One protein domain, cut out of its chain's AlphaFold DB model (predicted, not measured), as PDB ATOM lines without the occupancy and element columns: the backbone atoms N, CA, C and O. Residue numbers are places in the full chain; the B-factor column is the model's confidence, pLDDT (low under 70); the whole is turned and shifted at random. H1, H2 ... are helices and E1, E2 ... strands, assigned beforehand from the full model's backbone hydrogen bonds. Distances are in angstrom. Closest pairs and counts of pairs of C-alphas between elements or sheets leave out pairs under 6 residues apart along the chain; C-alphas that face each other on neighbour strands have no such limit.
ATOM      1  N   ASP A 463     -27.901  -7.444 -11.672       73.81
ATOM      2  CA  ASP A 463     -28.810  -6.289 -11.870       73.81
ATOM      3  C   ASP A 463     -28.396  -5.013 -11.080       73.81
ATOM      4  O   ASP A 463     -28.889  -3.913 -11.363       73.81
ATOM      5  N   LEU A 464     -27.491  -5.123 -10.099       81.50
ATOM      6  CA  LEU A 464     -27.099  -4.041  -9.184       81.50
ATOM      7  C   LEU A 464     -26.145  -3.016  -9.823       81.50
ATOM      8  O   LEU A 464     -25.019  -3.315 -10.218       81.50
ATOM      9  N   THR A 465     -26.560  -1.747  -9.856       85.00
ATOM     10  CA  THR A 465     -25.695  -0.642 -10.308       85.00
ATOM     11  C   THR A 465     -24.714  -0.234  -9.204       85.00
ATOM     12  O   THR A 465     -25.133  -0.024  -8.070       85.00
ATOM     13  N   VAL A 466     -23.428  -0.048  -9.532       83.06
ATOM     14  CA  VAL A 466     -22.379   0.358  -8.572       83.06
ATOM     15  C   VAL A 466     -21.879   1.784  -8.849       83.06
ATOM     16  O   VAL A 466     -21.581   2.141  -9.990       83.06
ATOM     17  N   VAL A 467     -21.776   2.603  -7.796       82.31
ATOM     18  CA  VAL A 467     -21.302   4.000  -7.816       82.31
ATOM     19  C   VAL A 467     -20.186   4.184  -6.773       82.31
ATOM     20  O   VAL A 467     -20.332   3.685  -5.661       82.31
ATOM     21  N   PRO A 468     -19.091   4.918  -7.069       76.94
ATOM     22  CA  PRO A 468     -18.786   5.623  -8.319       76.94
ATOM     23  C   PRO A 468     -18.466   4.680  -9.488       76.94
ATOM     24  O   PRO A 468     -18.031   3.548  -9.302       76.94
ATOM     25  N   ALA A 469     -18.674   5.157 -10.719       74.56
ATOM     26  CA  ALA A 469     -18.493   4.350 -11.924       74.56
ATOM     27  C   ALA A 469     -17.047   3.831 -12.056       74.56
ATOM     28  O   ALA A 469     -16.111   4.611 -12.241       74.56
ATOM     29  N   GLY A 470     -16.879   2.506 -11.986       68.81
ATOM     30  CA  GLY A 470     -15.576   1.832 -11.977       68.81
ATOM     31  C   GLY A 470     -15.100   1.365 -10.596       68.81
ATOM     32  O   GLY A 470     -14.042   0.742 -10.520       68.81
ATOM     33  N   ALA A 471     -15.861   1.618  -9.526       76.88
ATOM     34  CA  ALA A 471     -15.736   0.859  -8.285       76.88
ATOM     35  C   ALA A 471     -16.179  -0.601  -8.500       76.88
ATOM     36  O   ALA A 471     -16.967  -0.903  -9.398       76.88
ATOM     37  N   VAL A 472     -15.655  -1.500  -7.667       74.25
ATOM     38  CA  VAL A 472     -15.960  -2.936  -7.668       74.25
ATOM     39  C   VAL A 472     -16.474  -3.285  -6.274       74.25
ATOM     40  O   VAL A 472     -15.897  -2.824  -5.288       74.25
ATOM     41  N   LEU A 473     -17.552  -4.065  -6.192       71.25
ATOM     42  CA  LEU A 473     -18.025  -4.639  -4.930       71.25
ATOM     43  C   LEU A 473     -16.964  -5.622  -4.395       71.25
ATOM     44  O   LEU A 473     -16.493  -6.453  -5.173       71.25
ATOM     45  N   PRO A 474     -16.561  -5.545  -3.113       69.62
ATOM     46  CA  PRO A 474     -15.691  -6.552  -2.508       69.62
ATOM     47  C   PRO A 474     -16.267  -7.969  -2.644       69.62
ATOM     48  O   PRO A 474     -17.474  -8.172  -2.481       69.62
ATOM     49  N   GLU A 475     -15.411  -8.958  -2.917       62.69
ATOM     50  CA  GLU A 475     -15.807 -10.373  -2.874       62.69
ATOM     51  C   GLU A 475     -16.312 -10.708  -1.457       62.69
ATOM     52  O   GLU A 475     -15.674 -10.325  -0.478       62.69
ATOM     53  N   GLY A 476     -17.467 -11.372  -1.349       61.72
ATOM     54  CA  GLY A 476     -18.127 -11.677  -0.070       61.72
ATOM     55  C   GLY A 476     -19.147 -10.640   0.423       61.72
ATOM     56  O   GLY A 476     -19.951 -10.973   1.284       61.72
ATOM     57  N   THR A 477     -19.223  -9.429  -0.160       69.06
ATOM     58  CA  THR A 477     -20.135  -8.352   0.320       69.06
ATOM     59  C   THR A 477     -21.590  -8.804   0.500       69.06
ATOM     60  O   THR A 477     -22.278  -8.307   1.386       69.06
ATOM     61  N   MET A 478     -22.081  -9.707  -0.356       68.56
ATOM     62  CA  MET A 478     -23.454 -10.214  -0.279       68.56
ATOM     63  C   MET A 478     -23.643 -11.317   0.769       68.56
ATOM     64  O   MET A 478     -24.749 -11.442   1.289       68.56
ATOM     65  N   ASP A 479     -22.591 -12.068   1.101       64.62
ATOM     66  CA  ASP A 479     -22.629 -13.156   2.085       64.62
ATOM     67  C   ASP A 479     -22.817 -12.595   3.513       64.62
ATOM     68  O   ASP A 479     -23.484 -13.208   4.343       64.62
ATOM     69  N   ASP A 480     -22.312 -11.380   3.770       58.97
ATOM     70  CA  ASP A 480     -22.488 -10.637   5.029       58.97
ATOM     71  C   ASP A 480     -23.821  -9.858   5.125       58.97
ATOM     72  O   ASP A 480     -24.138  -9.275   6.168       58.97
ATOM     73  N   VAL A 481     -24.626  -9.807   4.053       66.31
ATOM     74  CA  VAL A 481     -25.943  -9.145   4.064       66.31
ATOM     75  C   VAL A 481     -27.004 -10.146   4.528       66.31
ATOM     76  O   VAL A 481     -27.240 -11.131   3.827       66.31
ATOM     77  N   PRO A 482     -27.733  -9.890   5.638       65.69
ATOM     78  CA  PRO A 482     -28.793 -10.784   6.097       65.69
ATOM     79  C   PRO A 482     -29.830 -11.048   4.998       65.69
ATOM     80  O   PRO A 482     -30.310 -10.109   4.362       65.69
ATOM     81  N   GLU A 483     -30.228 -12.305   4.800       60.25
ATOM     82  CA  GLU A 483     -31.072 -12.739   3.671       60.25
ATOM     83  C   GLU A 483     -32.369 -11.935   3.492       60.25
ATOM     84  O   GLU A 483     -32.804 -11.677   2.368       60.25
ATOM     85  N   TYR A 484     -32.991 -11.492   4.591       63.50
ATOM     86  CA  TYR A 484     -34.198 -10.662   4.533       63.50
ATOM     87  C   TYR A 484     -33.939  -9.281   3.904       63.50
ATOM     88  O   TYR A 484     -34.853  -8.678   3.350       63.50
ATOM     89  N   GLN A 485     -32.707  -8.766   3.980       69.75
ATOM     90  CA  GLN A 485     -32.279  -7.572   3.254       69.75
ATOM     91  C   GLN A 485     -31.932  -7.911   1.805       69.75
ATOM     92  O   GLN A 485     -32.320  -7.157   0.916       69.75
ATOM     93  N   GLN A 486     -31.285  -9.056   1.544       74.50
ATOM     94  CA  GLN A 486     -31.025  -9.518   0.174       74.50
ATOM     95  C   GLN A 486     -32.324  -9.614  -0.643       74.50
ATOM     96  O   GLN A 486     -32.376  -9.132  -1.772       74.50
ATOM     97  N   SER A 487     -33.400 -10.175  -0.076       71.88
ATOM     98  CA  SER A 487     -34.694 -10.268  -0.767       71.88
ATOM     99  C   SER A 487     -35.313  -8.896  -1.058       71.88
ATOM    100  O   SER A 487     -35.780  -8.672  -2.172       71.88
ATOM    101  N   MET A 488     -35.235  -7.941  -0.124       73.38
ATOM    102  CA  MET A 488     -35.692  -6.567  -0.367       73.38
ATOM    103  C   MET A 488     -34.843  -5.828  -1.420       73.38
ATOM    104  O   MET A 488     -35.384  -5.031  -2.187       73.38
ATOM    105  N   ILE A 489     -33.538  -6.116  -1.503       78.38
ATOM    106  CA  ILE A 489     -32.654  -5.598  -2.559       78.38
ATOM    107  C   ILE A 489     -33.056  -6.179  -3.926       78.38
ATOM    108  O   ILE A 489     -33.168  -5.410  -4.879       78.38
ATOM    109  N   VAL A 490     -33.341  -7.489  -4.030       78.50
ATOM    110  CA  VAL A 490     -33.857  -8.119  -5.270       78.50
ATOM    111  C   VAL A 490     -35.161  -7.466  -5.720       78.50
ATOM    112  O   VAL A 490     -35.259  -7.048  -6.873       78.50
ATOM    113  N   ASP A 491     -36.142  -7.346  -4.819       78.62
ATOM    114  CA  ASP A 491     -37.444  -6.745  -5.129       78.62
ATOM    115  C   ASP A 491     -37.275  -5.304  -5.648       78.62
ATOM    116  O   ASP A 491     -37.907  -4.920  -6.635       78.62
ATOM    117  N   GLY A 492     -36.362  -4.529  -5.048       80.44
ATOM    118  CA  GLY A 492     -35.980  -3.199  -5.526       80.44
ATOM    119  C   GLY A 492     -35.276  -3.209  -6.888       80.44
ATOM    120  O   GLY A 492     -35.573  -2.373  -7.738       80.44
ATOM    121  N   CYS A 493     -34.384  -4.170  -7.153       83.62
ATOM    122  CA  CYS A 493     -33.742  -4.322  -8.462       83.62
ATOM    123  C   CYS A 493     -34.743  -4.670  -9.580       83.62
ATOM    124  O   CYS A 493     -34.530  -4.276 -10.732       83.62
ATOM    125  N   GLU A 494     -35.851  -5.358  -9.275       81.44
ATOM    126  CA  GLU A 494     -36.920  -5.621 -10.247       81.44
ATOM    127  C   GLU A 494     -37.787  -4.382 -10.553       81.44
ATOM    128  O   GLU A 494     -38.324  -4.281 -11.663       81.44
ATOM    129  N   THR A 495     -37.890  -3.394  -9.647       80.75
ATOM    130  CA  THR A 495     -38.588  -2.128  -9.951       80.75
ATOM    131  C   THR A 495     -37.794  -1.249 -10.926       80.75
ATOM    132  O   THR A 495     -36.650  -1.540 -11.294       80.75
ATOM    133  N   ARG A 496     -38.403  -0.159 -11.410       84.19
ATOM    134  CA  ARG A 496     -37.742   0.803 -12.301       84.19
ATOM    135  C   ARG A 496     -37.934   2.241 -11.827       84.19
ATOM    136  O   ARG A 496     -39.052   2.645 -11.506       84.19
ATOM    137  N   THR A 497     -36.842   3.004 -11.826       79.06
ATOM    138  CA  THR A 497     -36.815   4.432 -11.477       79.06
ATOM    139  C   THR A 497     -37.593   5.279 -12.500       79.06
ATOM    140  O   THR A 497     -37.859   4.810 -13.613       79.06
ATOM    141  N   PRO A 498     -37.926   6.551 -12.198       78.94
ATOM    142  CA  PRO A 498     -38.458   7.492 -13.186       78.94
ATOM    143  C   PRO A 498     -37.560   7.663 -14.426       78.94
ATOM    144  O   PRO A 498     -38.080   7.853 -15.526       78.94
ATOM    145  N   GLY A 499     -36.233   7.550 -14.273       77.38
ATOM    146  CA  GLY A 499     -35.256   7.501 -15.366       77.38
ATOM    147  C   GLY A 499     -35.166   6.160 -16.112       77.38
ATOM    148  O   GLY A 499     -34.465   6.069 -17.119       77.38
ATOM    149  N   GLY A 500     -35.881   5.120 -15.665       79.12
ATOM    150  CA  GLY A 500     -35.933   3.798 -16.301       79.12
ATOM    151  C   GLY A 500     -34.789   2.843 -15.933       79.12
ATOM    152  O   GLY A 500     -34.625   1.816 -16.593       79.12
ATOM    153  N   ARG A 501     -34.004   3.163 -14.897       81.69
ATOM    154  CA  ARG A 501     -32.923   2.324 -14.342       81.69
ATOM    155  C   ARG A 501     -33.498   1.273 -13.376       81.69
ATOM    156  O   ARG A 501     -34.635   1.454 -12.938       81.69
ATOM    157  N   PRO A 502     -32.770   0.195 -13.018       85.19
ATOM    158  CA  PRO A 502     -33.138  -0.659 -11.885       85.19
ATOM    159  C   PRO A 502     -33.357   0.164 -10.611       85.19
ATOM    160  O   PRO A 502     -32.632   1.128 -10.366       85.19
ATOM    161  N   GLY A 503     -34.342  -0.208  -9.793       85.44
ATOM    162  CA  GLY A 503     -34.635   0.452  -8.518       85.44
ATOM    163  C   GLY A 503     -33.675   0.091  -7.383       85.44
ATOM    164  O   GLY A 503     -34.065   0.183  -6.223       85.44
ATOM    165  N   CYS A 504     -32.441  -0.319  -7.694       86.75
ATOM    166  CA  CYS A 504     -31.398  -0.656  -6.729       86.75
ATOM    167  C   CYS A 504     -30.023  -0.102  -7.145       86.75
ATOM    168  O   CYS A 504     -29.712   0.047  -8.330       86.75
ATOM    169  N   LEU A 505     -29.205   0.225  -6.148       87.56
ATOM    170  CA  LEU A 505     -27.914   0.889  -6.286       87.56
ATOM    171  C   LEU A 505     -27.014   0.507  -5.101       87.56
ATOM    172  O   LEU A 505     -27.484   0.484  -3.968       87.56
ATOM    173  N   ALA A 506     -25.726   0.281  -5.339       86.38
ATOM    174  CA  ALA A 506     -24.705   0.185  -4.301       86.38
ATOM    175  C   ALA A 506     -23.732   1.363  -4.411       86.38
ATOM    176  O   ALA A 506     -23.138   1.605  -5.465       86.38
ATOM    177  N   VAL A 507     -23.562   2.095  -3.312       84.81
ATOM    178  CA  VAL A 507     -22.578   3.171  -3.174       84.81
ATOM    179  C   VAL A 507     -21.388   2.636  -2.382       84.81
ATOM    180  O   VAL A 507     -21.543   2.256  -1.226       84.81
ATOM    181  N   VAL A 508     -20.210   2.610  -3.003       82.44
ATOM    182  CA  VAL A 508     -18.958   2.104  -2.419       82.44
ATOM    183  C   VAL A 508     -18.073   3.289  -2.035       82.44
ATOM    184  O   VAL A 508     -17.662   4.053  -2.915       82.44
ATOM    185  N   ALA A 509     -17.800   3.469  -0.740       78.12
ATOM    186  CA  ALA A 509     -17.036   4.611  -0.232       78.12
ATOM    187  C   ALA A 509     -16.474   4.393   1.187       78.12
ATOM    188  O   ALA A 509     -17.023   3.621   1.961       78.12
ATOM    189  N   ASP A 510     -15.419   5.131   1.536       77.62
ATOM    190  CA  ASP A 510     -14.923   5.318   2.911       77.62
ATOM    191  C   ASP A 510     -15.961   6.124   3.721       77.62
ATOM    192  O   ASP A 510     -16.042   7.353   3.623       77.62
ATOM    193  N   PHE A 511     -16.823   5.422   4.458       73.00
ATOM    194  CA  PHE A 511     -17.816   6.004   5.361       73.00
ATOM    195  C   PHE A 511     -17.315   6.021   6.820       73.00
ATOM    196  O   PHE A 511     -17.764   6.861   7.610       73.00
ATOM    197  N   LEU A 512     -16.392   5.126   7.190       70.19
ATOM    198  CA  LEU A 512     -15.917   4.918   8.564       70.19
ATOM    199  C   LEU A 512     -14.542   5.541   8.841       70.19
ATOM    200  O   LEU A 512     -13.518   4.872   8.877       70.19
ATOM    201  N   THR A 513     -14.535   6.829   9.190       67.12
ATOM    202  CA  THR A 513     -13.309   7.620   9.453       67.12
ATOM    203  C   THR A 513     -12.341   7.089  10.536       67.12
ATOM    204  O   THR A 513     -11.266   7.666  10.718       67.12
ATOM    205  N   ASP A 514     -12.701   6.044  11.290       62.22
ATOM    206  CA  ASP A 514     -11.849   5.356  12.268       62.22
ATOM    207  C   ASP A 514     -11.168   4.074  11.736       62.22
ATOM    208  O   ASP A 514     -10.258   3.566  12.398       62.22
ATOM    209  N   ARG A 515     -11.538   3.577  10.545       61.97
ATOM    210  CA  ARG A 515     -10.963   2.378   9.905       61.97
ATOM    211  C   ARG A 515     -10.622   2.641   8.427       61.97
ATOM    212  O   ARG A 515     -11.420   3.235   7.720       61.97
ATOM    213  N   PRO A 516      -9.466   2.192   7.908       57.97
ATOM    214  CA  PRO A 516      -9.161   2.324   6.484       57.97
ATOM    215  C   PRO A 516      -9.929   1.274   5.662       57.97
ATOM    216  O   PRO A 516      -9.502   0.121   5.592       57.97
ATOM    217  N   GLY A 517     -11.029   1.676   5.020       69.25
ATOM    218  CA  GLY A 517     -11.901   0.792   4.242       69.25
ATOM    219  C   GLY A 517     -12.601   1.479   3.064       69.25
ATOM    220  O   GLY A 517     -12.407   2.662   2.797       69.25
ATOM    221  N   ASN A 518     -13.394   0.695   2.334       72.31
ATOM    222  CA  ASN A 518     -14.537   1.180   1.564       72.31
ATOM    223  C   ASN A 518     -15.717   0.310   2.000       72.31
ATOM    224  O   ASN A 518     -15.717  -0.888   1.716       72.31
ATOM    225  N   GLU A 519     -16.710   0.893   2.654       75.50
ATOM    226  CA  GLU A 519     -17.944   0.199   3.004       75.50
ATOM    227  C   GLU A 519     -18.962   0.317   1.855       75.50
ATOM    228  O   GLU A 519     -18.820   1.134   0.935       75.50
ATOM    229  N   VAL A 520     -19.999  -0.523   1.892       77.69
ATOM    230  CA  VAL A 520     -21.030  -0.594   0.850       77.69
ATOM    231  C   VAL A 520     -22.375  -0.164   1.421       77.69
ATOM    232  O   VAL A 520     -22.867  -0.730   2.390       77.69
ATOM    233  N   LEU A 521     -22.986   0.838   0.793       79.19
ATOM    234  CA  LEU A 521     -24.302   1.365   1.132       79.19
ATOM    235  C   LEU A 521     -25.281   1.019   0.005       79.19
ATOM    236  O   LEU A 521     -25.264   1.637  -1.063       79.19
ATOM    237  N   PHE A 522     -26.139   0.031   0.242       82.25
ATOM    238  CA  PHE A 522     -27.233  -0.322  -0.656       82.25
ATOM    239  C   PHE A 522     -28.371   0.694  -0.525       82.25
ATOM    240  O   PHE A 522     -28.765   1.078   0.577       82.25
ATOM    241  N   VAL A 523     -28.928   1.101  -1.661       82.94
ATOM    242  CA  VAL A 523     -30.082   1.993  -1.793       82.94
ATOM    243  C   VAL A 523     -31.071   1.313  -2.731       82.94
ATOM    244  O   VAL A 523     -30.732   1.055  -3.884       82.94
ATOM    245  N   PHE A 524     -32.280   1.008  -2.264       83.12
ATOM    246  CA  PHE A 524     -33.264   0.271  -3.063       83.12
ATOM    247  C   PHE A 524     -34.702   0.744  -2.837       83.12
ATOM    248  O   PHE A 524     -35.030   1.337  -1.807       83.12
ATOM    249  N   GLN A 525     -35.568   0.507  -3.820       79.25
ATOM    250  CA  GLN A 525     -36.980   0.865  -3.763       79.25
ATOM    251  C   GLN A 525     -37.818  -0.241  -3.107       79.25
ATOM    252  O   GLN A 525     -37.692  -1.416  -3.434       79.25
ATOM    253  N   LEU A 526     -38.717   0.144  -2.203       71.19
ATOM    254  CA  LEU A 526     -39.673  -0.752  -1.555       71.19
ATOM    255  C   LEU A 526     -40.928  -0.941  -2.433       71.19
ATOM    256  O   LEU A 526     -41.370   0.023  -3.065       71.19
ATOM    257  N   PRO A 527     -41.610  -2.106  -2.391       64.44
ATOM    258  CA  PRO A 527     -42.878  -2.328  -3.107       64.44
ATOM    259  C   PRO A 527     -44.009  -1.343  -2.754       64.44
ATOM    260  O   PRO A 527     -44.965  -1.183  -3.510       64.44
ATOM    261  N   THR A 528     -43.908  -0.655  -1.611       65.75
ATOM    262  CA  THR A 528     -44.819   0.417  -1.174       65.75
ATOM    263  C   THR A 528     -44.525   1.785  -1.810       65.75
ATOM    264  O   THR A 528     -45.265   2.737  -1.571       65.75
ATOM    265  N   GLY A 529     -43.466   1.899  -2.619       60.22
ATOM    266  CA  GLY A 529     -43.058   3.110  -3.339       60.22
ATOM    267  C   GLY A 529     -42.047   4.002  -2.609       60.22
ATOM    268  O   GLY A 529     -41.556   4.955  -3.210       60.22
ATOM    269  N   GLY A 530     -41.722   3.704  -1.346       66.12
ATOM    270  CA  GLY A 530     -40.623   4.351  -0.618       66.12
ATOM    271  C   GLY A 530     -39.242   3.856  -1.066       66.12
ATOM    272  O   GLY A 530     -39.139   2.913  -1.845       66.12
ATOM    273  N   MET A 531     -38.181   4.461  -0.535       67.44
ATOM    274  CA  MET A 531     -36.798   3.994  -0.702       67.44
ATOM    275  C   MET A 531     -36.229   3.613   0.664       67.44
ATOM    276  O   MET A 531     -36.542   4.272   1.656       67.44
ATOM    277  N   MET A 532     -35.368   2.603   0.703       66.88
ATOM    278  CA  MET A 532     -34.616   2.189   1.885       66.88
ATOM    279  C   MET A 532     -33.113   2.314   1.616       66.88
ATOM    280  O   MET A 532     -32.664   2.193   0.473       66.88
ATOM    281  N   LEU A 533     -32.343   2.567   2.675       68.06
ATOM    282  CA  LEU A 533     -30.888   2.458   2.665       68.06
ATOM    283  C   LEU A 533     -30.455   1.464   3.740       68.06
ATOM    284  O   LEU A 533     -30.986   1.497   4.850       68.06
ATOM    285  N   THR A 534     -29.475   0.624   3.421       66.94
ATOM    286  CA  THR A 534     -28.817  -0.269   4.381       66.94
ATOM    287  C   THR A 534     -27.331  -0.366   4.065       66.94
ATOM    288  O   THR A 534     -26.936  -0.329   2.900       66.94
ATOM    289  N   ALA A 535     -26.507  -0.485   5.097       65.25
ATOM    290  CA  ALA A 535     -25.089  -0.782   4.973       65.25
ATOM    291  C   ALA A 535     -24.765  -1.966   5.898       65.25
ATOM    292  O   ALA A 535     -24.933  -1.814   7.114       65.25
ATOM    293  N   PRO A 536     -24.347  -3.137   5.376       58.28
ATOM    294  CA  PRO A 536     -23.703  -4.145   6.209       58.28
ATOM    295  C   PRO A 536     -22.384  -3.589   6.762       58.28
ATOM    296  O   PRO A 536     -21.771  -2.699   6.167       58.28
ATOM    297  N   HIS A 537     -21.937  -4.124   7.895       53.38
ATOM    298  CA  HIS A 537     -20.633  -3.788   8.459       53.38
ATOM    299  C   HIS A 537     -20.006  -4.986   9.168       53.38
ATOM    300  O   HIS A 537     -20.648  -5.623  10.003       53.38
ATOM    301  N   GLU A 538     -18.732  -5.245   8.879       42.12
ATOM    302  CA  GLU A 538     -17.961  -6.323   9.491       42.12
ATOM    303  C   GLU A 538     -17.479  -5.922  10.903       42.12
ATOM    304  O   GLU A 538     -16.593  -5.071  11.099       42.12
ATOM    305  N   MET A 539     -18.048  -6.568  11.924       39.38
ATOM    306  CA  MET A 539     -17.470  -6.591  13.267       39.38
ATOM    307  C   MET A 539     -16.831  -7.946  13.564       39.38
ATOM    308  O   MET A 539     -17.468  -8.992  13.496       39.38
ATOM    309  N   TYR A 548     -27.791   1.253  10.843       43.16
ATOM    310  CA  TYR A 548     -28.863   2.252  10.816       43.16
ATOM    311  C   TYR A 548     -29.944   1.949   9.763       43.16
ATOM    312  O   TYR A 548     -29.708   2.132   8.572       43.16
ATOM    313  N   ASP A 549     -31.161   1.616  10.203       41.59
ATOM    314  CA  ASP A 549     -32.350   1.750   9.349       41.59
ATOM    315  C   ASP A 549     -32.747   3.234   9.282       41.59
ATOM    316  O   ASP A 549     -33.295   3.795  10.237       41.59
ATOM    317  N   TYR A 550     -32.462   3.886   8.154       46.06
ATOM    318  CA  TYR A 550     -32.932   5.244   7.877       46.06
ATOM    319  C   TYR A 550     -34.353   5.236   7.289       46.06
ATOM    320  O   TYR A 550     -34.599   5.774   6.207       46.06
ATOM    321  N   GLN A 551     -35.317   4.713   8.055       43.94
ATOM    322  CA  GLN A 551     -36.741   4.979   7.839       43.94
ATOM    323  C   GLN A 551     -37.033   6.480   7.982       43.94
ATOM    324  O   GLN A 551     -37.376   7.000   9.045       43.94
ATOM    325  N   ARG A 552     -36.910   7.193   6.861       41.81
ATOM    326  CA  ARG A 552     -37.601   8.455   6.618       41.81
ATOM    327  C   ARG A 552     -38.704   8.225   5.606       41.81
ATOM    328  O   ARG A 552     -38.443   7.803   4.482       41.81
ATOM    329  N   ASP A 553     -39.916   8.611   5.989       41.69
ATOM    330  CA  ASP A 553     -41.002   8.812   5.042       41.69
ATOM    331  C   ASP A 553     -40.550   9.747   3.909       41.69
ATOM    332  O   ASP A 553     -40.134  10.883   4.146       41.69
ATOM    333  N   VAL A 554     -40.678   9.258   2.675       51.62
ATOM    334  CA  VAL A 554     -40.455   9.993   1.419       51.62
ATOM    335  C   VAL A 554     -39.028  10.536   1.234       51.62
ATOM    336  O   VAL A 554     -38.777  11.742   1.194       51.62
ATOM    337  N   LEU A 555     -38.095   9.620   0.975       61.53
ATOM    338  CA  LEU A 555     -37.050   9.886  -0.018       61.53
ATOM    339  C   LEU A 555     -37.699  10.014  -1.409       61.53
ATOM    340  O   LEU A 555     -38.666   9.316  -1.717       61.53
ATOM    341  N   GLU A 556     -37.196  10.924  -2.241       66.38
ATOM    342  CA  GLU A 556     -37.767  11.202  -3.566       66.38
ATOM    343  C   GLU A 556     -37.458  10.060  -4.560       66.38
ATOM    344  O   GLU A 556     -36.372   9.484  -4.549       66.38
ATOM    345  N   ALA A 557     -38.414   9.725  -5.434       67.00
ATOM    346  CA  ALA A 557     -38.340   8.538  -6.302       67.00
ATOM    347  C   ALA A 557     -37.248   8.594  -7.395       67.00
ATOM    348  O   ALA A 557     -36.955   7.581  -8.022       67.00
ATOM    349  N   ASP A 558     -36.652   9.761  -7.628       76.31
ATOM    350  CA  ASP A 558     -35.534  10.020  -8.545       76.31
ATOM    351  C   ASP A 558     -34.155   9.957  -7.847       76.31
ATOM    352  O   ASP A 558     -33.138  10.300  -8.450       76.31
ATOM    353  N   LEU A 559     -34.093   9.546  -6.571       78.81
ATOM    354  CA  LEU A 559     -32.851   9.516  -5.789       78.81
ATOM    355  C   LEU A 559     -31.752   8.674  -6.455       78.81
ATOM    356  O   LEU A 559     -30.621   9.138  -6.555       78.81
ATOM    357  N   ILE A 560     -32.070   7.469  -6.945       80.38
ATOM    358  CA  ILE A 560     -31.091   6.617  -7.649       80.38
ATOM    359  C   ILE A 560     -30.631   7.268  -8.957       80.38
ATOM    360  O   ILE A 560     -29.439   7.251  -9.254       80.38
ATOM    361  N   ASP A 561     -31.542   7.888  -9.716       82.31
ATOM    362  CA  ASP A 561     -31.185   8.568 -10.965       82.31
ATOM    363  C   ASP A 561     -30.189   9.714 -10.694       82.31
ATOM    364  O   ASP A 561     -29.137   9.776 -11.333       82.31
ATOM    365  N   ARG A 562     -30.445  10.549  -9.673       80.44
ATOM    366  CA  ARG A 562     -29.526  11.620  -9.243       80.44
ATOM    367  C   ARG A 562     -28.202  11.095  -8.688       80.44
ATOM    368  O   ARG A 562     -27.158  11.618  -9.062       80.44
ATOM    369  N   LEU A 563     -28.202  10.055  -7.849       80.69
ATOM    370  CA  LEU A 563     -26.964   9.484  -7.291       80.69
ATOM    371  C   LEU A 563     -26.027   8.926  -8.378       80.69
ATOM    372  O   LEU A 563     -24.808   8.968  -8.209       80.69
ATOM    373  N   VAL A 564     -26.573   8.441  -9.499       82.19
ATOM    374  CA  VAL A 564     -25.784   7.956 -10.646       82.19
ATOM    375  C   VAL A 564     -25.378   9.087 -11.607       82.19
ATOM    376  O   VAL A 564     -24.332   8.982 -12.245       82.19
ATOM    377  N   GLU A 565     -26.164  10.164 -11.733       82.38
ATOM    378  CA  GLU A 565     -25.891  11.271 -12.672       82.38
ATOM    379  C   GLU A 565     -25.070  12.427 -12.074       82.38
ATOM    380  O   GLU A 565     -24.191  12.961 -12.752       82.38
ATOM    381  N   GLU A 566     -25.322  12.801 -10.820       80.25
ATOM    382  CA  GLU A 566     -24.594  13.853 -10.093       80.25
ATOM    383  C   GLU A 566     -23.392  13.289  -9.311       80.25
ATOM    384  O   GLU A 566     -22.409  13.998  -9.075       80.25
ATOM    385  N   GLY A 567     -23.441  11.998  -8.964       71.69
ATOM    386  CA  GLY A 567     -22.429  11.308  -8.168       71.69
ATOM    387  C   GLY A 567     -22.559  11.555  -6.661       71.69
ATOM    388  O   GLY A 567     -23.407  12.311  -6.187       71.69
TER     389      GLY A 567
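This is residues 463 to 539 and 548 to 567 of the 676 residues of the protein "DUF4153 domain-containing protein" of Tranquillimonas sp. M0103 (UniProt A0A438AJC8). A single twisted sheet of four strands makes the middle of this domain, with one helix packed over each of its faces: H1 on one face and the shorter H2 on the other, three layers in all. A long stretch with no named element, residues 468 to 482, runs on the outside from E1 to H1. The printed part has 97 residues, in the order E1, H1, E2, E3, E4, H2; the sheet's order is E1, E2, E3, E4, mixed, with E1 and E2 parallel and the other neighbours antiparallel. The class is mixed, helices and strands, with under half of the residues in named elements. The whole is compact, with a radius of gyration of the C-alphas of 13.0 A, and rounded, spanning 35 by 29 by 24 A.

Begin with E3, the longest strand, residues 519 to 525: find C-alpha 519 at (-17.944, 0.199, 3.004) and follow it 20.2 A to C-alpha 525. E2 is residues 504 to 509, 16.6 A long. Look for E1 at residues 465 to 467, where C-alpha 465 stands at (-25.695, -0.642, -10.308), and for E4 at residues 531 to 534. H1 covers residues 483 to 494, 16.7 A. H2 covers residues 559 to 565 and ends at C-alpha 565, (-25.891, 11.271, -12.672).

Start between E2 and E3, a hairpin, where N 505 and O 523 are 2.9 A apart, within hydrogen-bond range. E3 and E4 form another hairpin, with N 522 and O 534 at 2.8 A; E2, E3 and E4 are a meander, each strand the antiparallel neighbour of the one before. Beside E2, edge strand E1 is parallel at 26 degrees, with N 506 and O 465 at 2.8 A. E1, H1 and E2 make a strand-helix-strand unit, two parallel neighbour strands with a helix between them in the chain. H1 is on the sheet at a height of 9.0 A, over E3 and only just over E4, on which 3 of its C-alphas fall; it runs slantwise to the strands, at 48 degrees to E3 on the local plane. Its closest C-alphas to E3 are Gly 492 and Gln 525, 4.5 A. On the opposite face, H2 lies over E2 at a height of 8.9 A, slantwise at 55 degrees on the local plane; Leu 505 and Ile 560 have their closest C-alphas, 6.7 A apart. H1 and H2 are apart. Every O i to N i+4 pair is within hydrogen-bond range in H2, and 7 of 8 in H1.

The farthest C-alphas, those of Gly 500 and Asp 514, are 37.4 A apart. Residues 540 to 547 are not printed, and C-alphas 539 and 548 stand 14.6 A apart across the cut. The link from E1 to H1 is long. Mean pLDDT of the printed part is 71.1; look for values under 70 at residues 470, 474 to 485, 513 to 517, 527 to 539 and 548 to 557.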